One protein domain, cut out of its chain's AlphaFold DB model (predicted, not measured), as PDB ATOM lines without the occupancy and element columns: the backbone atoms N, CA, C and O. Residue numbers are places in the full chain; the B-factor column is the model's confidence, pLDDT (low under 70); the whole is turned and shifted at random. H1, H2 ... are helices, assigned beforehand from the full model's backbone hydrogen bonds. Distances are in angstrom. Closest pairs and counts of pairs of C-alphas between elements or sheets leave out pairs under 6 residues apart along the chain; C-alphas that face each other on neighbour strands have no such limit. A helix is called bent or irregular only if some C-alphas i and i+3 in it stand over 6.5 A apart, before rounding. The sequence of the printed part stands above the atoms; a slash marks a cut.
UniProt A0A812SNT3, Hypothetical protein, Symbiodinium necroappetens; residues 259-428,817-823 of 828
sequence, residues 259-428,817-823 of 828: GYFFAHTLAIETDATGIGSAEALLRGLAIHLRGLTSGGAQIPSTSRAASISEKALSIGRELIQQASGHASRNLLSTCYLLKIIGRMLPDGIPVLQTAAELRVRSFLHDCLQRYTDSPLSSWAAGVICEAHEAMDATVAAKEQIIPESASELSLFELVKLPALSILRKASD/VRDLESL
ATOM      1  N   GLY A 259     198.218 266.472 169.032       46.69
ATOM      2  CA  GLY A 259     198.477 267.132 170.318       46.69
ATOM      3  C   GLY A 259     199.514 268.265 170.278       46.69
ATOM      4  O   GLY A 259     199.335 269.270 170.964       46.69
ATOM      5  N   TYR A 260     200.582 268.144 169.479       52.38
ATOM      6  CA  TYR A 260     201.546 269.242 169.289       52.38
ATOM      7  C   TYR A 260     200.943 270.344 168.425       52.38
ATOM      8  O   TYR A 260     201.113 271.522 168.722       52.38
ATOM      9  N   PHE A 261     200.204 269.952 167.387       54.78
ATOM     10  CA  PHE A 261     199.545 270.888 166.490       54.78
ATOM     11  C   PHE A 261     198.470 271.700 167.224       54.78
ATOM     12  O   PHE A 261     198.523 272.923 167.193       54.78
ATOM     13  N   PHE A 262     197.588 271.052 167.995       51.59
ATOM     14  CA  PHE A 262     196.593 271.744 168.821       51.59
ATOM     15  C   PHE A 262     197.240 272.708 169.824       51.59
ATOM     16  O   PHE A 262     196.804 273.848 169.951       51.59
ATOM     17  N   ALA A 263     198.309 272.289 170.508       52.78
ATOM     18  CA  ALA A 263     199.005 273.142 171.467       52.78
ATOM     19  C   ALA A 263     199.736 274.325 170.811       52.78
ATOM     20  O   ALA A 263     199.758 275.419 171.372       52.78
ATOM     21  N   HIS A 264     200.310 274.123 169.624       53.84
ATOM     22  CA  HIS A 264     200.978 275.164 168.848       53.84
ATOM     23  C   HIS A 264     199.974 276.171 168.271       53.84
ATOM     24  O   HIS A 264     200.201 277.375 168.350       53.84
ATOM     25  N   THR A 265     198.844 275.698 167.742       50.50
ATOM     26  CA  THR A 265     197.745 276.549 167.267       50.50
ATOM     27  C   THR A 265     197.146 277.349 168.418       50.50
ATOM     28  O   THR A 265     197.021 278.560 168.295       50.50
ATOM     29  N   LEU A 266     196.895 276.728 169.578       51.38
ATOM     30  CA  LEU A 266     196.404 277.429 170.766       51.38
ATOM     31  C   LEU A 266     197.393 278.502 171.253       51.38
ATOM     32  O   LEU A 266     196.976 279.593 171.624       51.38
ATOM     33  N   ALA A 267     198.700 278.220 171.237       51.47
ATOM     34  CA  ALA A 267     199.732 279.183 171.625       51.47
ATOM     35  C   ALA A 267     199.789 280.403 170.688       51.47
ATOM     36  O   ALA A 267     199.971 281.524 171.159       51.47
ATOM     37  N   ILE A 268     199.587 280.197 169.382       50.59
ATOM     38  CA  ILE A 268     199.500 281.275 168.386       50.59
ATOM     39  C   ILE A 268     198.187 282.053 168.527       50.59
ATOM     40  O   ILE A 268     198.203 283.275 168.550       50.59
ATOM     41  N   GLU A 269     197.050 281.365 168.641       43.12
ATOM     42  CA  GLU A 269     195.725 281.998 168.732       43.12
ATOM     43  C   GLU A 269     195.527 282.803 170.020       43.12
ATOM     44  O   GLU A 269     194.717 283.728 170.050       43.12
ATOM     45  N   THR A 270     196.253 282.463 171.087       46.19
ATOM     46  CA  THR A 270     196.195 283.174 172.374       46.19
ATOM     47  C   THR A 270     197.224 284.298 172.510       46.19
ATOM     48  O   THR A 270     197.296 284.894 173.584       46.19
ATOM     49  N   ASP A 271     198.018 284.594 171.468       42.00
ATOM     50  CA  ASP A 271     199.165 285.520 171.532       42.00
ATOM     51  C   ASP A 271     200.114 285.202 172.710       42.00
ATOM     52  O   ASP A 271     200.755 286.081 173.295       42.00
ATOM     53  N   ALA A 272     200.213 283.927 173.103       47.50
ATOM     54  CA  ALA A 272     201.049 283.525 174.222       47.50
ATOM     55  C   ALA A 272     202.528 283.670 173.830       47.50
ATOM     56  O   ALA A 272     203.138 282.771 173.263       47.50
ATOM     57  N   THR A 273     203.148 284.808 174.131       49.34
ATOM     58  CA  THR A 273     204.595 284.996 173.955       49.34
ATOM     59  C   THR A 273     205.364 284.504 175.183       49.34
ATOM     60  O   THR A 273     204.919 284.679 176.319       49.34
ATOM     61  N   GLY A 274     206.543 283.909 174.979       59.66
ATOM     62  CA  GLY A 274     207.436 283.486 176.064       59.66
ATOM     63  C   GLY A 274     207.005 282.193 176.771       59.66
ATOM     64  O   GLY A 274     206.626 281.209 176.133       59.66
ATOM     65  N   ILE A 275     207.072 282.180 178.108       55.34
ATOM     66  CA  ILE A 275     207.001 280.962 178.943       55.34
ATOM     67  C   ILE A 275     205.650 280.220 178.814       55.34
ATOM     68  O   ILE A 275     205.611 278.993 178.887       55.34
ATOM     69  N   GLY A 276     204.543 280.936 178.574       55.47
ATOM     70  CA  GLY A 276     203.209 280.331 178.423       55.47
ATOM     71  C   GLY A 276     203.047 279.470 177.161       55.47
ATOM     72  O   GLY A 276     202.427 278.409 177.217       55.47
ATOM     73  N   SER A 277     203.655 279.879 176.042       67.94
ATOM     74  CA  SER A 277     203.669 279.089 174.800       67.94
ATOM     75  C   SER A 277     204.597 277.884 174.910       67.94
ATOM     76  O   SER A 277     204.224 276.776 174.519       67.94
ATOM     77  N   ALA A 278     205.758 278.051 175.550       72.94
ATOM     78  CA  ALA A 278     206.694 276.956 175.774       72.94
ATOM     79  C   ALA A 278     206.074 275.808 176.590       72.94
ATOM     80  O   ALA A 278     206.217 274.639 176.223       72.94
ATOM     81  N   GLU A 279     205.325 276.121 177.653       74.56
ATOM     82  CA  GLU A 279     204.619 275.105 178.440       74.56
ATOM     83  C   GLU A 279     203.582 274.347 177.592       74.56
ATOM     84  O   GLU A 279     203.531 273.115 177.634       74.56
ATOM     85  N   ALA A 280     202.770 275.057 176.800       71.19
ATOM     86  CA  ALA A 280     201.764 274.444 175.934       71.19
ATOM     87  C   ALA A 280     202.407 273.498 174.907       71.19
ATOM     88  O   ALA A 280     202.003 272.338 174.788       71.19
ATOM     89  N   LEU A 281     203.463 273.951 174.228       74.25
ATOM     90  CA  LEU A 281     204.206 273.155 173.251       74.25
ATOM     91  C   LEU A 281     204.802 271.889 173.876       74.25
ATOM     92  O   LEU A 281     204.663 270.799 173.316       74.25
ATOM     93  N   LEU A 282     205.410 271.997 175.061       80.88
ATOM     94  CA  LEU A 282     205.966 270.848 175.780       80.88
ATOM     95  C   LEU A 282     204.880 269.881 176.263       80.88
ATOM     96  O   LEU A 282     205.075 268.668 176.198       80.88
ATOM     97  N   ARG A 283     203.708 270.372 176.684       76.44
ATOM     98  CA  ARG A 283     202.544 269.510 176.968       76.44
ATOM     99  C   ARG A 283     202.116 268.741 175.720       76.44
ATOM    100  O   ARG A 283     201.887 267.536 175.813       76.44
ATOM    101  N   GLY A 284     202.075 269.402 174.563       72.00
ATOM    102  CA  GLY A 284     201.798 268.769 173.273       72.00
ATOM    103  C   GLY A 284     202.802 267.664 172.933       72.00
ATOM    104  O   GLY A 284     202.400 266.549 172.600       72.00
ATOM    105  N   LEU A 285     204.103 267.924 173.108       77.62
ATOM    106  CA  LEU A 285     205.168 266.928 172.912       77.62
ATOM    107  C   LEU A 285     205.076 265.756 173.906       77.62
ATOM    108  O   LEU A 285     205.284 264.605 173.527       77.62
ATOM    109  N   ALA A 286     204.730 266.008 175.169       76.50
ATOM    110  CA  ALA A 286     204.564 264.952 176.168       76.50
ATOM    111  C   ALA A 286     203.353 264.048 175.866       76.50
ATOM    112  O   ALA A 286     203.440 262.825 175.995       76.50
ATOM    113  N   ILE A 287     202.230 264.630 175.429       71.00
ATOM    114  CA  ILE A 287     201.047 263.881 174.967       71.00
ATOM    115  C   ILE A 287     201.405 263.048 173.735       71.00
ATOM    116  O   ILE A 287     201.057 261.868 173.671       71.00
ATOM    117  N   HIS A 288     202.156 263.640 172.802       69.19
ATOM    118  CA  HIS A 288     202.673 262.947 171.628       69.19
ATOM    119  C   HIS A 288     203.439 261.685 172.021       69.19
ATOM    120  O   HIS A 288     203.134 260.591 171.544       69.19
ATOM    121  N   LEU A 289     204.431 261.827 172.901       71.56
ATOM    122  CA  LEU A 289     205.267 260.714 173.352       71.56
ATOM    123  C   LEU A 289     204.444 259.626 174.043       71.56
ATOM    124  O   LEU A 289     204.691 258.447 173.806       71.56
ATOM    125  N   ARG A 290     203.420 259.984 174.832       70.06
ATOM    126  CA  ARG A 290     202.509 258.990 175.434       70.06
ATOM    127  C   ARG A 290     201.736 258.198 174.388       70.06
ATOM    128  O   ARG A 290     201.545 256.999 174.569       70.06
ATOM    129  N   GLY A 291     201.334 258.835 173.290       63.41
ATOM    130  CA  GLY A 291     200.699 258.148 172.163       63.41
ATOM    131  C   GLY A 291     201.608 257.118 171.481       63.41
ATOM    132  O   GLY A 291     201.107 256.185 170.861       63.41
ATOM    133  N   LEU A 292     202.932 257.247 171.621       60.00
ATOM    134  CA  LEU A 292     203.919 256.301 171.082       60.00
ATOM    135  C   LEU A 292     204.219 255.126 172.023       60.00
ATOM    136  O   LEU A 292     204.830 254.148 171.597       60.00
ATOM    137  N   THR A 293     203.793 255.196 173.287       56.66
ATOM    138  CA  THR A 293     203.988 254.123 174.269       56.66
ATOM    139  C   THR A 293     202.746 253.240 174.368       56.66
ATOM    140  O   THR A 293     201.743 253.627 174.964       56.66
ATOM    141  N   SER A 294     202.810 252.006 173.871       48.44
ATOM    142  CA  SER A 294     201.840 250.969 174.234       48.44
ATOM    143  C   SER A 294     202.253 250.333 175.568       48.44
ATOM    144  O   SER A 294     203.056 249.404 175.589       48.44
ATOM    145  N   GLY A 295     201.732 250.840 176.690       48.47
ATOM    146  CA  GLY A 295     201.821 250.148 177.987       48.47
ATOM    147  C   GLY A 295     203.055 250.423 178.861       48.47
ATOM    148  O   GLY A 295     203.417 249.570 179.662       48.47
ATOM    149  N   GLY A 296     203.685 251.600 178.761       46.06
ATOM    150  CA  GLY A 296     204.694 252.047 179.741       46.06
ATOM    151  C   GLY A 296     206.144 251.601 179.499       46.06
ATOM    152  O   GLY A 296     206.981 251.795 180.375       46.06
ATOM    153  N   ALA A 297     206.461 251.038 178.329       51.94
ATOM    154  CA  ALA A 297     207.843 250.772 177.911       51.94
ATOM    155  C   ALA A 297     208.520 252.027 177.312       51.94
ATOM    156  O   ALA A 297     207.834 252.889 176.760       51.94
ATOM    157  N   GLN A 298     209.859 252.115 177.398       57.03
ATOM    158  CA  GLN A 298     210.656 253.129 176.686       57.03
ATOM    159  C   GLN A 298     210.370 253.083 175.179       57.03
ATOM    160  O   GLN A 298     210.232 252.006 174.593       57.03
ATOM    161  N   ILE A 299     210.271 254.257 174.552       63.50
ATOM    162  CA  ILE A 299     209.959 254.377 173.124       63.50
ATOM    163  C   ILE A 299     211.177 253.893 172.319       63.50
ATOM    164  O   ILE A 299     212.296 254.321 172.608       63.50
ATOM    165  N   PRO A 300     211.004 253.028 171.301       63.69
ATOM    166  CA  PRO A 300     212.111 252.621 170.442       63.69
ATOM    167  C   PRO A 300     212.725 253.825 169.711       63.69
ATOM    168  O   PRO A 300     212.012 254.756 169.320       63.69
ATOM    169  N   SER A 301     214.049 253.796 169.496       63.53
ATOM    170  CA  SER A 301     214.748 254.831 168.721       63.53
ATOM    171  C   SER A 301     214.188 254.869 167.300       63.53
ATOM    172  O   SER A 301     214.325 253.938 166.508       63.53
ATOM    173  N   THR A 302     213.449 255.937 167.021       69.38
ATOM    174  CA  THR A 302     212.738 256.194 165.770       69.38
ATOM    175  C   THR A 302     213.052 257.621 165.341       69.38
ATOM    176  O   THR A 302     213.273 258.489 166.188       69.38
ATOM    177  N   SER A 303     212.999 257.910 164.037       66.44
ATOM    178  CA  SER A 303     213.120 259.287 163.517       66.44
ATOM    179  C   SER A 303     212.134 260.257 164.189       66.44
ATOM    180  O   SER A 303     212.416 261.438 164.372       66.44
ATOM    181  N   ARG A 304     210.995 259.713 164.624       65.44
ATOM    182  CA  ARG A 304     209.938 260.372 165.386       65.44
ATOM    183  C   ARG A 304     210.380 260.805 166.789       65.44
ATOM    184  O   ARG A 304     210.179 261.959 167.157       65.44
ATOM    185  N   ALA A 305     211.010 259.911 167.551       68.88
ATOM    186  CA  ALA A 305     211.581 260.241 168.857       68.88
ATOM    187  C   ALA A 305     212.710 261.284 168.739       68.88
ATOM    188  O   ALA A 305     212.763 262.219 169.536       68.88
ATOM    189  N   ALA A 306     213.550 261.185 167.702       72.69
ATOM    190  CA  ALA A 306     214.614 262.156 167.443       72.69
ATOM    191  C   ALA A 306     214.067 263.575 167.182       72.69
ATOM    192  O   ALA A 306     214.538 264.534 167.789       72.69
ATOM    193  N   SER A 307     213.015 263.710 166.362       72.69
ATOM    194  CA  SER A 307     212.377 265.011 166.091       72.69
ATOM    195  C   SER A 307     211.743 265.643 167.340       72.69
ATOM    196  O   SER A 307     211.811 266.858 167.532       72.69
ATOM    197  N   ILE A 308     211.155 264.826 168.224       75.81
ATOM    198  CA  ILE A 308     210.621 265.298 169.511       75.81
ATOM    199  C   ILE A 308     211.746 265.802 170.416       75.81
ATOM    200  O   ILE A 308     211.598 266.858 171.033       75.81
ATOM    201  N   SER A 309     212.858 265.066 170.476       81.62
ATOM    202  CA  SER A 309     214.045 265.453 171.242       81.62
ATOM    203  C   SER A 309     214.577 266.815 170.788       81.62
ATOM    204  O   SER A 309     214.719 267.725 171.601       81.62
ATOM    205  N   GLU A 310     214.759 267.004 169.478       81.06
ATOM    206  CA  GLU A 310     215.252 268.258 168.894       81.06
ATOM    207  C   GLU A 310     214.347 269.456 169.221       81.06
ATOM    208  O   GLU A 310     214.826 270.516 169.628       81.06
ATOM    209  N   LYS A 311     213.022 269.286 169.129       79.50
ATOM    210  CA  LYS A 311     212.065 270.347 169.477       79.50
ATOM    211  C   LYS A 311     212.031 270.661 170.967       79.50
ATOM    212  O   LYS A 311     211.987 271.834 171.330       79.50
ATOM    213  N   ALA A 312     212.073 269.646 171.828       83.81
ATOM    214  CA  ALA A 312     212.145 269.852 173.272       83.81
ATOM    215  C   ALA A 312     213.426 270.608 173.666       83.81
ATOM    216  O   ALA A 312     213.367 271.525 174.485       83.81
ATOM    217  N   LEU A 313     214.556 270.282 173.030       83.94
ATOM    218  CA  LEU A 313     215.822 270.998 173.196       83.94
ATOM    219  C   LEU A 313     215.739 272.447 172.723       83.94
ATOM    220  O   LEU A 313     216.197 273.335 173.436       83.94
ATOM    221  N   SER A 314     215.146 272.698 171.554       82.44
ATOM    222  CA  SER A 314     214.962 274.057 171.032       82.44
ATOM    223  C   SER A 314     214.175 274.927 172.011       82.44
ATOM    224  O   SER A 314     214.633 276.010 172.366       82.44
ATOM    225  N   ILE A 315     213.039 274.423 172.506       82.75
ATOM    226  CA  ILE A 315     212.192 275.144 173.468       82.75
ATOM    227  C   ILE A 315     212.951 275.384 174.780       82.75
ATOM    228  O   ILE A 315     212.930 276.487 175.323       82.75
ATOM    229  N   GLY A 316     213.642 274.365 175.298       83.19
ATOM    230  CA  GLY A 316     214.413 274.495 176.531       83.19
ATOM    231  C   GLY A 316     215.555 275.512 176.416       83.19
ATOM    232  O   GLY A 316     215.734 276.323 177.320       83.19
ATOM    233  N   ARG A 317     216.277 275.535 175.290       82.62
ATOM    234  CA  ARG A 317     217.352 276.507 175.020       82.62
ATOM    235  C   ARG A 317     216.835 277.933 174.871       82.62
ATOM    236  O   ARG A 317     217.441 278.849 175.422       82.62
ATOM    237  N   GLU A 318     215.718 278.131 174.175       80.88
ATOM    238  CA  GLU A 318     215.073 279.448 174.096       80.88
ATOM    239  C   GLU A 318     214.683 279.955 175.484       80.88
ATOM    240  O   GLU A 318     214.946 281.109 175.812       80.88
ATOM    241  N   LEU A 319     214.127 279.089 176.336       78.44
ATOM    242  CA  LEU A 319     213.806 279.455 177.712       78.44
ATOM    243  C   LEU A 319     215.043 279.780 178.542       78.44
ATOM    244  O   LEU A 319     214.996 280.722 179.321       78.44
ATOM    245  N   ILE A 320     216.145 279.048 178.370       77.75
ATOM    246  CA  ILE A 320     217.420 279.352 179.032       77.75
ATOM    247  C   ILE A 320     217.915 280.750 178.640       77.75
ATOM    248  O   ILE A 320     218.313 281.525 179.509       77.75
ATOM    249  N   GLN A 321     217.837 281.098 177.353       73.88
ATOM    250  CA  GLN A 321     218.231 282.420 176.856       73.88
ATOM    251  C   GLN A 321     217.300 283.529 177.366       73.88
ATOM    252  O   GLN A 321     217.768 284.600 177.755       73.88
ATOM    253  N   GLN A 322     215.991 283.267 177.413       68.62
ATOM    254  CA  GLN A 322     214.971 284.213 177.881       68.62
ATOM    255  C   GLN A 322     214.904 284.346 179.412       68.62
ATOM    256  O   GLN A 322     214.437 285.367 179.916       68.62
ATOM    257  N   ALA A 323     215.379 283.352 180.171       59.00
ATOM    258  CA  ALA A 323     215.354 283.319 181.638       59.00
ATOM    259  C   ALA A 323     216.268 284.360 182.312       59.00
ATOM    260  O   ALA A 323     216.348 284.411 183.536       59.00
ATOM    261  N   SER A 324     216.899 285.246 181.545       48.72
ATOM    262  CA  SER A 324     217.707 286.365 182.032       48.72
ATOM    263  C   SER A 324     216.889 287.519 182.658       48.72
ATOM    264  O   SER A 324     217.466 288.556 182.974       48.72
ATOM    265  N   GLY A 325     215.578 287.360 182.918       47.69
ATOM    266  CA  GLY A 325     214.794 288.432 183.560       47.69
ATOM    267  C   GLY A 325     213.427 288.128 184.193       47.69
ATOM    268  O   GLY A 325     212.817 289.074 184.680       47.69
ATOM    269  N   HIS A 326     212.904 286.893 184.203       46.69
ATOM    270  CA  HIS A 326     211.566 286.627 184.769       46.69
ATOM    271  C   HIS A 326     211.451 285.250 185.453       46.69
ATOM    272  O   HIS A 326     211.283 284.226 184.786       46.69
ATOM    273  N   ALA A 327     211.439 285.223 186.792       47.38
ATOM    274  CA  ALA A 327     210.904 284.104 187.570       47.38
ATOM    275  C   ALA A 327     209.390 284.011 187.346       47.38
ATOM    276  O   ALA A 327     208.638 284.901 187.740       47.38
ATOM    277  N   SER A 328     208.908 282.933 186.730       54.09
ATOM    278  CA  SER A 328     207.473 282.648 186.712       54.09
ATOM    279  C   SER A 328     207.206 281.224 187.176       54.09
ATOM    280  O   SER A 328     207.970 280.302 186.897       54.09
ATOM    281  N   ARG A 329     206.064 281.025 187.842       51.12
ATOM    282  CA  ARG A 329     205.530 279.713 188.253       51.12
ATOM    283  C   ARG A 329     205.454 278.709 187.084       51.12
ATOM    284  O   ARG A 329     205.490 277.503 187.316       51.12
ATOM    285  N   ASN A 330     205.420 279.219 185.849       59.59
ATOM    286  CA  ASN A 330     205.385 278.455 184.602       59.59
ATOM    287  C   ASN A 330     206.764 277.871 184.211       59.59
ATOM    288  O   ASN A 330     206.855 276.972 183.376       59.59
ATOM    289  N   LEU A 331     207.865 278.331 184.817       69.25
ATOM    290  CA  LEU A 331     209.194 277.763 184.568       69.25
ATOM    291  C   LEU A 331     209.348 276.389 185.245       69.25
ATOM    292  O   LEU A 331     209.918 275.468 184.662       69.25
ATOM    293  N   LEU A 332     208.770 276.209 186.443       69.12
ATOM    294  CA  LEU A 332     208.747 274.922 187.151       69.12
ATOM    295  C   LEU A 332     207.949 273.851 186.393       69.12
ATOM    296  O   LEU A 332     208.420 272.718 186.257       69.12
ATOM    297  N   SER A 333     206.751 274.194 185.907       71.19
ATOM    298  CA  SER A 333     205.913 273.290 185.101       71.19
ATOM    299  C   SER A 333     206.633 272.882 183.817       71.19
ATOM    300  O   SER A 333     206.652 271.704 183.461       71.19
ATOM    301  N   THR A 334     207.312 273.829 183.175       77.94
ATOM    302  CA  THR A 334     208.130 273.589 181.986       77.94
ATOM    303  C   THR A 334     209.311 272.651 182.269       77.94
ATOM    304  O   THR A 334     209.504 271.674 181.540       77.94
ATOM    305  N   CYS A 335     210.057 272.865 183.360       80.94
ATOM    306  CA  CYS A 335     211.138 271.962 183.784       80.94
ATOM    307  C   CYS A 335     210.630 270.526 183.972       80.94
ATOM    308  O   CYS A 335     211.274 269.560 183.559       80.94
ATOM    309  N   TYR A 336     209.458 270.379 184.590       81.12
ATOM    310  CA  TYR A 336     208.839 269.077 184.821       81.12
ATOM    311  C   TYR A 336     208.443 268.380 183.513       81.12
ATOM    312  O   TYR A 336     208.670 267.179 183.360       81.12
ATOM    313  N   LEU A 337     207.910 269.121 182.540       82.44
ATOM    314  CA  LEU A 337     207.569 268.572 181.227       82.44
ATOM    315  C   LEU A 337     208.811 268.117 180.455       82.44
ATOM    316  O   LEU A 337     208.806 267.007 179.928       82.44
ATOM    317  N   LEU A 338     209.887 268.909 180.448       87.31
ATOM    318  CA  LEU A 338     211.166 268.511 179.844       87.31
ATOM    319  C   LEU A 338     211.723 267.239 180.493       87.31
ATOM    320  O   LEU A 338     212.152 266.329 179.789       87.31
ATOM    321  N   LYS A 339     211.635 267.121 181.825       85.69
ATOM    322  CA  LYS A 339     212.014 265.901 182.551       85.69
ATOM    323  C   LYS A 339     211.203 264.684 182.094       85.69
ATOM    324  O   LYS A 339     211.776 263.626 181.843       85.69
ATOM    325  N   ILE A 340     209.877 264.812 181.978       83.00
ATOM    326  CA  ILE A 340     209.012 263.725 181.487       83.00
ATOM    327  C   ILE A 340     209.406 263.328 180.066       83.00
ATOM    328  O   ILE A 340     209.585 262.145 179.793       83.00
ATOM    329  N   ILE A 341     209.556 264.307 179.176       85.25
ATOM    330  CA  ILE A 341     209.923 264.093 177.774       85.25
ATOM    331  C   ILE A 341     211.267 263.361 177.690       85.25
ATOM    332  O   ILE A 341     211.353 262.322 177.040       85.25
ATOM    333  N   GLY A 342     212.285 263.842 178.408       84.62
ATOM    334  CA  GLY A 342     213.606 263.221 178.462       84.62
ATOM    335  C   GLY A 342     213.575 261.774 178.962       84.62
ATOM    336  O   GLY A 342     214.233 260.919 178.386       84.62
ATOM    337  N   ARG A 343     212.739 261.448 179.957       83.06
ATOM    338  CA  ARG A 343     212.562 260.063 180.447       83.06
ATOM    339  C   ARG A 343     211.944 259.113 179.429       83.06
ATOM    340  O   ARG A 343     212.182 257.908 179.485       83.06
ATOM    341  N   MET A 344     211.084 259.636 178.563       80.19
ATOM    342  CA  MET A 344     210.359 258.839 177.575       80.19
ATOM    343  C   MET A 344     211.182 258.591 176.307       80.19
ATOM    344  O   MET A 344     210.875 257.661 175.559       80.19
ATOM    345  N   LEU A 345     212.205 259.413 176.062       81.81
ATOM    346  CA  LEU A 345     213.055 259.347 174.881       81.81
ATOM    347  C   LEU A 345     214.236 258.375 175.073       81.81
ATOM    348  O   LEU A 345     214.856 258.380 176.134       81.81
ATOM    349  N   PRO A 346     214.598 257.588 174.042       74.75
ATOM    350  CA  PRO A 346     215.771 256.713 174.080       74.75
ATOM    351  C   PRO A 346     217.094 257.498 174.169       74.75
ATOM    352  O   PRO A 346     217.975 257.092 174.916       74.75
ATOM    353  N   ASP A 347     217.181 258.668 173.520       76.75
ATOM    354  CA  ASP A 347     218.328 259.595 173.572       76.75
ATOM    355  C   ASP A 347     217.974 260.871 174.362       76.75
ATOM    356  O   ASP A 347     218.211 262.001 173.933       76.75
ATOM    357  N   GLY A 348     217.301 260.706 175.503       79.62
ATOM    358  CA  GLY A 348     216.729 261.812 176.275       79.62
ATOM    359  C   GLY A 348     217.704 262.591 177.163       79.62
ATOM    360  O   GLY A 348     217.310 263.602 177.746       79.62
ATOM    361  N   ILE A 349     218.965 262.159 177.273       83.56
ATOM    362  CA  ILE A 349     219.987 262.770 178.148       83.56
ATOM    363  C   ILE A 349     220.147 264.283 177.918       83.56
ATOM    364  O   ILE A 349     220.096 265.023 178.904       83.56
ATOM    365  N   PRO A 350     220.250 264.790 176.675       85.50
ATOM    366  CA  PRO A 350     220.356 266.231 176.437       85.50
ATOM    367  C   PRO A 350     219.127 267.015 176.932       85.50
ATOM    368  O   PRO A 350     219.248 268.121 177.464       85.50
ATOM    369  N   VAL A 351     217.928 266.435 176.803       86.19
ATOM    370  CA  VAL A 351     216.677 267.050 177.281       86.19
ATOM    371  C   VAL A 351     216.654 267.085 178.813       86.19
ATOM    372  O   VAL A 351     216.264 268.091 179.405       86.19
ATOM    373  N   LEU A 352     217.122 266.016 179.467       85.62
ATOM    374  CA  LEU A 352     217.252 265.939 180.927       85.62
ATOM    375  C   LEU A 352     218.279 266.939 181.470       85.62
ATOM    376  O   LEU A 352     218.027 267.572 182.494       85.62
ATOM    377  N   GLN A 353     219.401 267.129 180.772       84.56
ATOM    378  CA  GLN A 353     220.393 268.152 181.104       84.56
ATOM    379  C   GLN A 353     219.799 269.560 180.990       84.56
ATOM    380  O   GLN A 353     219.927 270.352 181.918       84.56
ATOM    381  N   THR A 354     219.075 269.841 179.904       86.75
ATOM    382  CA  THR A 354     218.385 271.128 179.704       86.75
ATOM    383  C   THR A 354     217.364 271.392 180.819       86.75
ATOM    384  O   THR A 354     217.260 272.505 181.334       86.75
ATOM    385  N   ALA A 355     216.636 270.358 181.258       86.31
ATOM    386  CA  ALA A 355     215.715 270.453 182.392       86.31
ATOM    387  C   ALA A 355     216.439 270.733 183.724       86.31
ATOM    388  O   ALA A 355     215.925 271.482 184.557       86.31
ATOM    389  N   ALA A 356     217.614 270.130 183.935       84.31
ATOM    390  CA  ALA A 356     218.438 270.346 185.124       84.31
ATOM    391  C   ALA A 356     218.986 271.777 185.167       84.31
ATOM    392  O   ALA A 356     218.890 272.440 186.199       84.31
ATOM    393  N   GLU A 357     219.490 272.272 184.038       85.69
ATOM    394  CA  GLU A 357     219.989 273.638 183.893       85.69
ATOM    395  C   GLU A 357     218.901 274.672 184.176       85.69
ATOM    396  O   GLU A 357     219.074 275.525 185.047       85.69
ATOM    397  N   LEU A 358     217.742 274.553 183.523       83.44
ATOM    398  CA  LEU A 358     216.604 275.443 183.767       83.44
ATOM    399  C   LEU A 358     216.190 275.464 185.241       83.44
ATOM    400  O   LEU A 358     215.853 276.519 185.778       83.44
ATOM    401  N   ARG A 359     216.242 274.313 185.919       84.44
ATOM    402  CA  ARG A 359     215.883 274.202 187.334       84.44
ATOM    403  C   ARG A 359     216.848 274.962 188.242       84.44
ATOM    404  O   ARG A 359     216.386 275.655 189.148       84.44
ATOM    405  N   VAL A 360     218.156 274.826 188.022       83.31
ATOM    406  CA  VAL A 360     219.176 275.523 188.821       83.31
ATOM    407  C   VAL A 360     219.163 277.025 188.516       83.31
ATOM    408  O   VAL A 360     219.141 277.823 189.453       83.31
ATOM    409  N   ARG A 361     219.046 277.417 187.239       82.62
ATOM    410  CA  ARG A 361     218.878 278.822 186.815       82.62
ATOM    411  C   ARG A 361     217.674 279.484 187.480       82.62
ATOM    412  O   ARG A 361     217.806 280.563 188.050       82.62
ATOM    413  N   SER A 362     216.518 278.816 187.463       78.94
ATOM    414  CA  SER A 362     215.297 279.314 188.112       78.94
ATOM    415  C   SER A 362     215.516 279.600 189.591       78.94
ATOM    416  O   SER A 362     215.082 280.631 190.083       78.94
ATOM    417  N   PHE A 363     216.192 278.691 190.296       83.62
ATOM    418  CA  PHE A 363     216.465 278.861 191.715       83.62
ATOM    419  C   PHE A 363     217.386 280.054 191.983       83.62
ATOM    420  O   PHE A 363     217.079 280.869 192.848       83.62
ATOM    421  N   LEU A 364     218.494 280.175 191.245       81.12
ATOM    422  CA  LEU A 364     219.427 281.293 191.413       81.12
ATOM    423  C   LEU A 364     218.740 282.636 191.135       81.12
ATOM    424  O   LEU A 364     218.953 283.599 191.869       81.12
ATOM    425  N   HIS A 365     217.854 282.683 190.139       78.94
ATOM    426  CA  HIS A 365     217.069 283.876 189.843       78.94
ATOM    427  C   HIS A 365     216.039 284.198 190.943       78.94
ATOM    428  O   HIS A 365     215.953 285.348 191.373       78.94
ATOM    429  N   ASP A 366     215.318 283.198 191.466       79.00
ATOM    430  CA  ASP A 366     214.402 283.366 192.608       79.00
ATOM    431  C   ASP A 366     215.148 283.858 193.860       79.00
ATOM    432  O   ASP A 366     214.634 284.675 194.626       79.00
ATOM    433  N   CYS A 367     216.370 283.370 194.094       79.94
ATOM    434  CA  CYS A 367     217.241 283.876 195.150       79.94
ATOM    435  C   CYS A 367     217.568 285.350 194.925       79.94
ATOM    436  O   CYS A 367     217.372 286.149 195.834       79.94
ATOM    437  N   LEU A 368     217.994 285.727 193.719       78.12
ATOM    438  CA  LEU A 368     218.328 287.112 193.399       78.12
ATOM    439  C   LEU A 368     217.142 288.055 193.665       78.12
ATOM    440  O   LEU A 368     217.323 289.078 194.317       78.12
ATOM    441  N   GLN A 369     215.926 287.665 193.264       77.38
ATOM    442  CA  GLN A 369     214.702 288.430 193.540       77.38
ATOM    443  C   GLN A 369     214.342 288.498 195.030       77.38
ATOM    444  O   GLN A 369     213.847 289.519 195.493       77.38
ATOM    445  N   ARG A 370     214.585 287.441 195.814       78.75
ATOM    446  CA  ARG A 370     214.324 287.469 197.266       78.75
ATOM    447  C   ARG A 370     215.190 288.489 198.007       78.75
ATOM    448  O   ARG A 370     214.780 288.962 199.063       78.75
ATOM    449  N   TYR A 371     216.368 288.818 197.475       74.88
ATOM    450  CA  TYR A 371     217.335 289.695 198.134       74.88
ATOM    451  C   TYR A 371     217.430 291.100 197.527       74.88
ATOM    452  O   TYR A 371     218.244 291.890 198.006       74.88
ATOM    453  N   THR A 372     216.598 291.461 196.541       71.50
ATOM    454  CA  THR A 372     216.623 292.808 195.936       71.50
ATOM    455  C   THR A 372     216.312 293.924 196.933       71.50
ATOM    456  O   THR A 372     216.891 294.998 196.818       71.50
ATOM    457  N   ASP A 373     215.480 293.658 197.944       70.12
ATOM    458  CA  ASP A 373     215.078 294.649 198.955       70.12
ATOM    459  C   ASP A 373     215.889 294.551 200.265       70.12
ATOM    460  O   ASP A 373     215.579 295.214 201.256       70.12
ATOM    461  N   SER A 374     216.930 293.711 200.301       73.56
ATOM    462  CA  SER A 374     217.787 293.541 201.478       73.56
ATOM    463  C   SER A 374     218.880 294.620 201.539       73.56
ATOM    464  O   SER A 374     219.429 294.988 200.495       73.56
ATOM    465  N   PRO A 375     219.305 295.073 202.738       67.50
ATOM    466  CA  PRO A 375     220.523 295.880 202.888       67.50
ATOM    467  C   PRO A 375     221.784 295.179 202.343       67.50
ATOM    468  O   PRO A 375     222.773 295.841 202.049       67.50
ATOM    469  N   LEU A 376     221.735 293.855 202.147       74.31
ATOM    470  CA  LEU A 376     222.797 293.042 201.544       74.31
ATOM    471  C   LEU A 376     222.643 292.840 200.023       74.31
ATOM    472  O   LEU A 376     223.345 292.005 199.454       74.31
ATOM    473  N   SER A 377     221.723 293.549 199.359       76.88
ATOM    474  CA  SER A 377     221.326 293.307 197.960       76.88
ATOM    475  C   SER A 377     222.498 293.272 196.976       76.88
ATOM    476  O   SER A 377     222.593 292.348 196.171       76.88
ATOM    477  N   SER A 378     223.426 294.227 197.064       80.31
ATOM    478  CA  SER A 378     224.591 294.311 196.174       80.31
ATOM    479  C   SER A 378     225.561 293.144 196.362       80.31
ATOM    480  O   SER A 378     226.032 292.558 195.387       80.31
ATOM    481  N   TRP A 379     225.825 292.772 197.614       84.88
ATOM    482  CA  TRP A 379     226.721 291.673 197.954       84.88
ATOM    483  C   TRP A 379     226.121 290.311 197.586       84.88
ATOM    484  O   TRP A 379     226.770 289.512 196.909       84.88
ATOM    485  N   ALA A 380     224.863 290.064 197.966       79.56
ATOM    486  CA  ALA A 380     224.172 288.816 197.656       79.56
ATOM    487  C   ALA A 380     224.023 288.625 196.138       79.56
ATOM    488  O   ALA A 380     224.232 287.521 195.636       79.56
ATOM    489  N   ALA A 381     223.727 289.701 195.397       82.00
ATOM    490  CA  ALA A 381     223.679 289.666 193.939       82.00
ATOM    491  C   ALA A 381     225.032 289.277 193.327       82.00
ATOM    492  O   ALA A 381     225.057 288.440 192.431       82.00
ATOM    493  N   GLY A 382     226.149 289.817 193.834       83.25
ATOM    494  CA  GLY A 382     227.493 289.466 193.363       83.25
ATOM    495  C   GLY A 382     227.782 287.966 193.471       83.25
ATOM    496  O   GLY A 382     228.092 287.321 192.472       83.25
ATOM    497  N   VAL A 383     227.575 287.388 194.659       84.00
ATOM    498  CA  VAL A 383     227.818 285.954 194.911       84.00
ATOM    499  C   VAL A 383     226.904 285.058 194.058       84.00
ATOM    500  O   VAL A 383     227.342 284.034 193.531       84.00
ATOM    501  N   ILE A 384     225.631 285.432 193.892       84.06
ATOM    502  CA  ILE A 384     224.672 284.675 193.072       84.06
ATOM    503  C   ILE A 384     225.040 284.746 191.582       84.06
ATOM    504  O   ILE A 384     224.945 283.734 190.885       84.06
ATOM    505  N   CYS A 385     225.487 285.905 191.092       83.31
ATOM    506  CA  CYS A 385     225.956 286.069 189.717       83.31
ATOM    507  C   CYS A 385     227.209 285.228 189.440       83.31
ATOM    508  O   CYS A 385     227.234 284.511 188.444       83.31
ATOM    509  N   GLU A 386     228.196 285.222 190.342       85.19
ATOM    510  CA  GLU A 386     229.382 284.361 190.210       85.19
ATOM    511  C   GLU A 386     229.010 282.870 190.163       85.19
ATOM    512  O   GLU A 386     229.553 282.103 189.364       85.19
ATOM    513  N   ALA A 387     228.042 282.445 190.982       84.75
ATOM    514  CA  ALA A 387     227.539 281.074 190.955       84.75
ATOM    515  C   ALA A 387     226.852 280.732 189.618       84.75
ATOM    516  O   ALA A 387     227.001 279.612 189.117       84.75
ATOM    517  N   HIS A 388     226.128 281.688 189.028       82.44
ATOM    518  CA  HIS A 388     225.490 281.548 187.720       82.44
ATOM    519  C   HIS A 388     226.531 281.435 186.593       82.44
ATOM    520  O   HIS A 388     226.461 280.517 185.779       82.44
ATOM    521  N   GLU A 389     227.554 282.289 186.599       84.31
ATOM    522  CA  GLU A 389     228.647 282.263 185.619       84.31
ATOM    523  C   GLU A 389     229.473 280.969 185.689       84.31
ATOM    524  O   GLU A 389     229.808 280.382 184.657       84.31
ATOM    525  N   ALA A 390     229.766 280.472 186.894       82.69
ATOM    526  CA  ALA A 390     230.502 279.221 187.083       82.69
ATOM    527  C   ALA A 390     229.734 277.998 186.551       82.69
ATOM    528  O   ALA A 390     230.325 277.066 185.987       82.69
ATOM    529  N   MET A 391     228.410 277.997 186.722       85.88
ATOM    530  CA  MET A 391     227.533 276.989 186.134       85.88
ATOM    531  C   MET A 391     227.559 277.075 184.603       85.88
ATOM    532  O   MET A 391     227.816 276.058 183.956       85.88
ATOM    533  N   ASP A 392     227.385 278.267 184.029       79.31
ATOM    534  CA  ASP A 392     227.360 278.483 182.576       79.31
ATOM    535  C   ASP A 392     228.673 278.060 181.907       79.31
ATOM    536  O   ASP A 392     228.664 277.342 180.903       79.31
ATOM    537  N   ALA A 393     229.812 278.407 182.512       80.38
ATOM    538  CA  ALA A 393     231.127 277.979 182.045       80.38
ATOM    539  C   ALA A 393     231.274 276.447 182.040       80.38
ATOM    540  O   ALA A 393     231.856 275.873 181.116       80.38
ATOM    541  N   THR A 394     230.725 275.764 183.048       78.31
ATOM    542  CA  THR A 394     230.798 274.301 183.150       78.31
ATOM    543  C   THR A 394     229.879 273.612 182.149       78.31
ATOM    544  O   THR A 394     230.288 272.626 181.534       78.31
ATOM    545  N   VAL A 395     228.658 274.119 181.967       74.38
ATOM    546  CA  VAL A 395     227.706 273.594 180.980       74.38
ATOM    547  C   VAL A 395     228.286 273.735 179.573       74.38
ATOM    548  O   VAL A 395     228.366 272.737 178.856       74.38
ATOM    549  N   ALA A 396     228.803 274.916 179.222       73.12
ATOM    550  CA  ALA A 396     229.433 275.168 177.925       73.12
ATOM    551  C   ALA A 396     230.665 274.278 177.678       73.12
ATOM    552  O   ALA A 396     230.863 273.776 176.574       73.12
ATOM    553  N   ALA A 397     231.481 274.029 178.708       69.75
ATOM    554  CA  ALA A 397     232.652 273.159 178.597       69.75
ATOM    555  C   ALA A 397     232.303 271.662 178.489       69.75
ATOM    556  O   ALA A 397     233.098 270.884 177.956       69.75
ATOM    557  N   LYS A 398     231.142 271.233 179.007       64.00
ATOM    558  CA  LYS A 398     230.761 269.813 179.116       64.00
ATOM    559  C   LYS A 398     229.703 269.335 178.124       64.00
ATOM    560  O   LYS A 398     229.445 268.133 178.108       64.00
ATOM    561  N   GLU A 399     229.188 270.182 177.229       56.12
ATOM    562  CA  GLU A 399     228.332 269.745 176.103       56.12
ATOM    563  C   GLU A 399     228.991 268.667 175.204       56.12
ATOM    564  O   GLU A 399     228.301 268.005 174.436       56.12
ATOM    565  N   GLN A 400     230.307 268.431 175.319       48.69
ATOM    566  CA  GLN A 400     231.053 267.463 174.503       48.69
ATOM    567  C   GLN A 400     231.382 266.121 175.194       48.69
ATOM    568  O   GLN A 400     231.890 265.221 174.526       48.69
ATOM    569  N   ILE A 401     231.150 265.954 176.509       51.44
ATOM    570  CA  ILE A 401     231.691 264.811 177.286       51.44
ATOM    571  C   ILE A 401     230.708 264.330 178.368       51.44
ATOM    572  O   ILE A 401     231.035 264.281 179.557       51.44
ATOM    573  N   ILE A 402     229.482 263.977 177.987       56.56
ATOM    574  CA  ILE A 402     228.531 263.330 178.903       56.56
ATOM    575  C   ILE A 402     228.331 261.886 178.428       56.56
ATOM    576  O   ILE A 402     227.917 261.686 177.287       56.56
ATOM    577  N   PRO A 403     228.648 260.871 179.255       57.66
ATOM    578  CA  PRO A 403     228.442 259.476 178.884       57.66
ATOM    579  C   PRO A 403     226.964 259.195 178.594       57.66
ATOM    580  O   PRO A 403     226.103 259.597 179.375       57.66
ATOM    581  N   GLU A 404     226.672 258.408 177.555       55.75
ATOM    582  CA  GLU A 404     225.316 257.901 177.251       55.75
ATOM    583  C   GLU A 404     224.691 257.092 178.413       55.75
ATOM    584  O   GLU A 404     223.501 256.797 178.406       55.75
ATOM    585  N   SER A 405     225.478 256.739 179.435       56.47
ATOM    586  CA  SER A 405     225.058 256.012 180.639       56.47
ATOM    587  C   SER A 405     224.874 256.889 181.888       56.47
ATOM    588  O   SER A 405     224.676 256.356 182.984       56.47
ATOM    589  N   ALA A 406     224.957 258.219 181.765       61.28
ATOM    590  CA  ALA A 406     224.789 259.130 182.894       61.28
ATOM    591  C   ALA A 406     223.370 259.030 183.486       61.28
ATOM    592  O   ALA A 406     222.367 259.201 182.794       61.28
ATOM    593  N   SER A 407     223.278 258.767 184.792       66.69
ATOM    594  CA  SER A 407     222.000 258.772 185.508       66.69
ATOM    595  C   SER A 407     221.470 260.201 185.672       66.69
ATOM    596  O   SER A 407     222.246 261.153 185.751       66.69
ATOM    597  N   GLU A 408     220.152 260.370 185.808       63.66
ATOM    598  CA  GLU A 408     219.532 261.687 186.055       63.66
ATOM    599  C   GLU A 408     220.142 262.428 187.251       63.66
ATOM    600  O   GLU A 408     220.355 263.638 187.199       63.66
ATOM    601  N   LEU A 409     220.455 261.688 188.319       64.06
ATOM    602  CA  LEU A 409     221.110 262.224 189.509       64.06
ATOM    603  C   LEU A 409     222.510 262.758 189.185       64.06
ATOM    604  O   LEU A 409     222.880 263.826 189.659       64.06
ATOM    605  N   SER A 410     223.266 262.057 188.334       72.06
ATOM    606  CA  SER A 410     224.598 262.505 187.917       72.06
ATOM    607  C   SER A 410     224.558 263.752 187.030       72.06
ATOM    608  O   SER A 410     225.420 264.613 187.176       72.06
ATOM    609  N   LEU A 411     223.540 263.895 186.171       74.69
ATOM    610  CA  LEU A 411     223.350 265.084 185.331       74.69
ATOM    611  C   LEU A 411     222.981 266.308 186.169       74.69
ATOM    612  O   LEU A 411     223.526 267.388 185.962       74.69
ATOM    613  N   PHE A 412     222.079 266.135 187.135       78.50
ATOM    614  CA  PHE A 412     221.655 267.225 188.007       78.50
ATOM    615  C   PHE A 412     222.796 267.717 188.906       78.50
ATOM    616  O   PHE A 412     223.041 268.919 188.994       78.50
ATOM    617  N   GLU A 413     223.548 266.796 189.513       80.69
ATOM    618  CA  GLU A 413     224.728 267.150 190.306       80.69
ATOM    619  C   GLU A 413     225.816 267.804 189.445       80.69
ATOM    620  O   GLU A 413     226.426 268.781 189.865       80.69
ATOM    621  N   LEU A 414     226.010 267.360 188.201       81.50
ATOM    622  CA  LEU A 414     226.975 267.968 187.281       81.50
ATOM    623  C   LEU A 414     226.686 269.448 186.986       81.50
ATOM    624  O   LEU A 414     227.632 270.222 186.847       81.50
ATOM    625  N   VAL A 415     225.410 269.841 186.931       81.88
ATOM    626  CA  VAL A 415     224.980 271.239 186.743       81.88
ATOM    627  C   VAL A 415     225.096 272.046 188.040       81.88
ATOM    628  O   VAL A 415     225.493 273.207 188.020       81.88
ATOM    629  N   LYS A 416     224.760 271.442 189.181       85.38
ATOM    630  CA  LYS A 416     224.687 272.117 190.485       85.38
ATOM    631  C   LYS A 416     226.048 272.307 191.166       85.38
ATOM    632  O   LYS A 416     226.244 273.299 191.868       85.38
ATOM    633  N   LEU A 417     226.985 271.375 190.977       86.19
ATOM    634  CA  LEU A 417     228.291 271.362 191.649       86.19
ATOM    635  C   LEU A 417     229.115 272.655 191.483       86.19
ATOM    636  O   LEU A 417     229.665 273.110 192.485       86.19
ATOM    637  N   PRO A 418     229.210 273.278 190.290       85.50
ATOM    638  CA  PRO A 418     229.949 274.531 190.118       85.50
ATOM    639  C   PRO A 418     229.375 275.676 190.958       85.50
ATOM    640  O   PRO A 418     230.116 276.334 191.684       85.50
ATOM    641  N   ALA A 419     228.051 275.855 190.933       84.94
ATOM    642  CA  ALA A 419     227.367 276.862 191.741       84.94
ATOM    643  C   ALA A 419     227.546 276.593 193.248       84.94
ATOM    644  O   ALA A 419     227.866 277.504 194.009       84.94
ATOM    645  N   LEU A 420     227.426 275.329 193.678       87.38
ATOM    646  CA  LEU A 420     227.713 274.936 195.062       87.38
ATOM    647  C   LEU A 420     229.156 275.231 195.473       87.38
ATOM    648  O   LEU A 420     229.388 275.623 196.612       87.38
ATOM    649  N   SER A 421     230.124 275.038 194.576       88.69
ATOM    650  CA  SER A 421     231.534 275.311 194.864       88.69
ATOM    651  C   SER A 421     231.775 276.790 195.156       88.69
ATOM    652  O   SER A 421     232.514 277.100 196.088       88.69
ATOM    653  N   ILE A 422     231.154 277.692 194.389       88.44
ATOM    654  CA  ILE A 422     231.244 279.141 194.620       88.44
ATOM    655  C   ILE A 422     230.601 279.511 195.957       88.44
ATOM    656  O   ILE A 422     231.228 280.178 196.776       88.44
ATOM    657  N   LEU A 423     229.391 279.011 196.228       86.50
ATOM    658  CA  LEU A 423     228.685 279.309 197.476       86.50
ATOM    659  C   LEU A 423     229.396 278.752 198.715       86.50
ATOM    660  O   LEU A 423     229.429 279.419 199.743       86.50
ATOM    661  N   ARG A 424     229.993 277.557 198.632       89.69
ATOM    662  CA  ARG A 424     230.792 276.986 199.729       89.69
ATOM    663  C   ARG A 424     232.059 277.785 199.979       89.69
ATOM    664  O   ARG A 424     232.351 278.078 201.127       89.69
ATOM    665  N   LYS A 425     232.757 278.199 198.920       89.50
ATOM    666  CA  LYS A 425     233.920 279.077 199.064       89.50
ATOM    667  C   LYS A 425     233.532 280.390 199.752       89.50
ATOM    668  O   LYS A 425     234.167 280.763 200.728       89.50
ATOM    669  N   ALA A 426     232.452 281.034 199.305       84.44
ATOM    670  CA  ALA A 426     231.937 282.235 199.959       84.44
ATOM    671  C   ALA A 426     231.566 281.970 201.429       84.44
ATOM    672  O   ALA A 426     231.856 282.788 202.294       84.44
ATOM    673  N   SER A 427     230.966 280.814 201.730       85.94
ATOM    674  CA  SER A 427     230.651 280.399 203.100       85.94
ATOM    675  C   SER A 427     231.898 280.261 203.975       85.94
ATOM    676  O   SER A 427     231.866 280.671 205.134       85.94
ATOM    677  N   ASP A 428     232.968 279.671 203.444       87.50
ATOM    678  CA  ASP A 428     234.230 279.475 204.159       87.50
ATOM    679  C   ASP A 428     234.936 280.819 204.395       87.50
ATOM    680  O   ASP A 428     235.376 281.092 205.513       87.50
ATOM    681  N   VAL A 817     223.311 277.720 200.379       87.19
ATOM    682  CA  VAL A 817     223.981 276.414 200.263       87.19
ATOM    683  C   VAL A 817     223.003 275.291 200.598       87.19
ATOM    684  O   VAL A 817     222.838 274.382 199.788       87.19
ATOM    685  N   ARG A 818     222.300 275.370 201.736       87.38
ATOM    686  CA  ARG A 818     221.321 274.347 202.146       87.38
ATOM    687  C   ARG A 818     220.170 274.211 201.156       87.38
ATOM    688  O   ARG A 818     219.799 273.092 200.803       87.38
ATOM    689  N   ASP A 819     219.621 275.329 200.692       86.19
ATOM    690  CA  ASP A 819     218.522 275.334 199.731       86.19
ATOM    691  C   ASP A 819     218.965 274.696 198.405       86.19
ATOM    692  O   ASP A 819     218.287 273.795 197.903       86.19
ATOM    693  N   LEU A 820     220.136 275.079 197.879       85.12
ATOM    694  CA  LEU A 820     220.707 274.500 196.662       85.12
ATOM    695  C   LEU A 820     221.019 273.009 196.848       85.12
ATOM    696  O   LEU A 820     220.724 272.208 195.963       85.12
ATOM    697  N   GLU A 821     221.557 272.600 197.999       85.81
ATOM    698  CA  GLU A 821     221.785 271.193 198.351       85.81
ATOM    699  C   GLU A 821     220.484 270.384 198.381       85.81
ATOM    700  O   GLU A 821     220.451 269.272 197.851       85.81
ATOM    701  N   SER A 822     219.413 270.966 198.922       84.00
ATOM    702  CA  SER A 822     218.088 270.348 199.018       84.00
ATOM    703  C   SER A 822     217.332 270.290 197.689       84.00
ATOM    704  O   SER A 822     216.356 269.541 197.575       84.00
ATOM    705  N   LEU A 823     217.761 271.052 196.672       81.62
ATOM    706  CA  LEU A 823     217.138 270.994 195.357       81.62
ATOM    707  C   LEU A 823     217.252 269.585 194.800       81.62
ATOM    708  O   LEU A 823     218.334 269.044 194.584       81.62
TER     709      LEU A 823
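Overview. This is residues 259 to 428 and 817 to 823 of the 828 residues of the protein "Hypothetical protein" of Symbiodinium necroappetens (UniProt A0A812SNT3). Four helices, H2 to H5, form an up-and-down bundle in the middle, each running against the one before it, with H1 folded along H2 on one side. On the other side H6 lies alongside part of H5, and the bent helix H7 crosses both, its first arm packing on H5 and its second on H6, with short H8 on that second arm. The printed part has 177 residues with eight named helices, H1 to H8 in chain order, and no named strand; the class is all helix. It is compact, with a radius of gyration of the C-alphas of 17.4 A, and spans 53 by 40 by 25 A.

Arrangement. H1, residues 259 to 269, and H2, residues 275 to 292, touch as a hairpin at a shallow tilt of 18 degrees; their closest C-alphas, of Tyr 260 and Gly 284, are 4.0 A apart. H3, residues 303 to 322, touches H2, with the C-alphas of Ala 278 and Ile 315 closest at 6.2 A. H4, residues 329 to 344, touches H2 and runs the same way; the C-alphas of Glu 279 and Thr 334 are closest at 5.2 A. The hub, H5, residues 349 to 370, touches H4 opposite ways at 17 degrees, with the C-alphas of Cys 335 and Ala 355 closest at 5.0 A. H6, residues 377 to 398, touches H5 with residues 380 to 388 alone, opposite ways at a shallow tilt of 9 degrees, and the C-alphas of Leu 368 and Ala 381 are closest at 6.0 A. H7, residues 408 to 428, was assigned as one helix by its hydrogen bonds but is bent, with C-alphas 415 and 418 6.8 A apart; its arms H7a, residues 408 to 415, and H7b, residues 418 to 428, stand at a steep tilt of 60 degrees. H7a touches H5 at a steep tilt of 52 degrees, the C-alphas of Ala 356 and Phe 412 being closest at 5.3 A. H7b touches H6, with the C-alphas of Ala 387 and Ala 419 closest at 4.3 A. H8, residues 817 to 822, touches H7b, with the C-alphas of Leu 423 and Val 817 closest at 6.2 A. Every O i to N i+4 pair is within hydrogen-bond range in H1, H2, H3, H5, H6, H7a, H7b and H8, and 11 of 12 are in H4.

Along the chain. H1 begins at C-alpha 259 (198.477, 267.132, 170.318). From first to last C-alpha H2 measures 26.1 A, H3 28.8 A, H4 23.9 A, H5 31.7 A and H6 31.6 A. H8 ends at C-alpha 822 (218.088, 270.348, 199.018).

Size, cuts and confidence. The C-alphas farthest apart, of Ser 294 and Pro 375, are 56.5 A apart. Residues 429 to 816 are not printed, and C-alphas 428 and 817 are 11.4 A apart across the cut. Of the links that are printed whole, none is long. The mean pLDDT of the printed part is 72.7; 60 residues are under 70, among them residues 259 to 277 and 397 to 409.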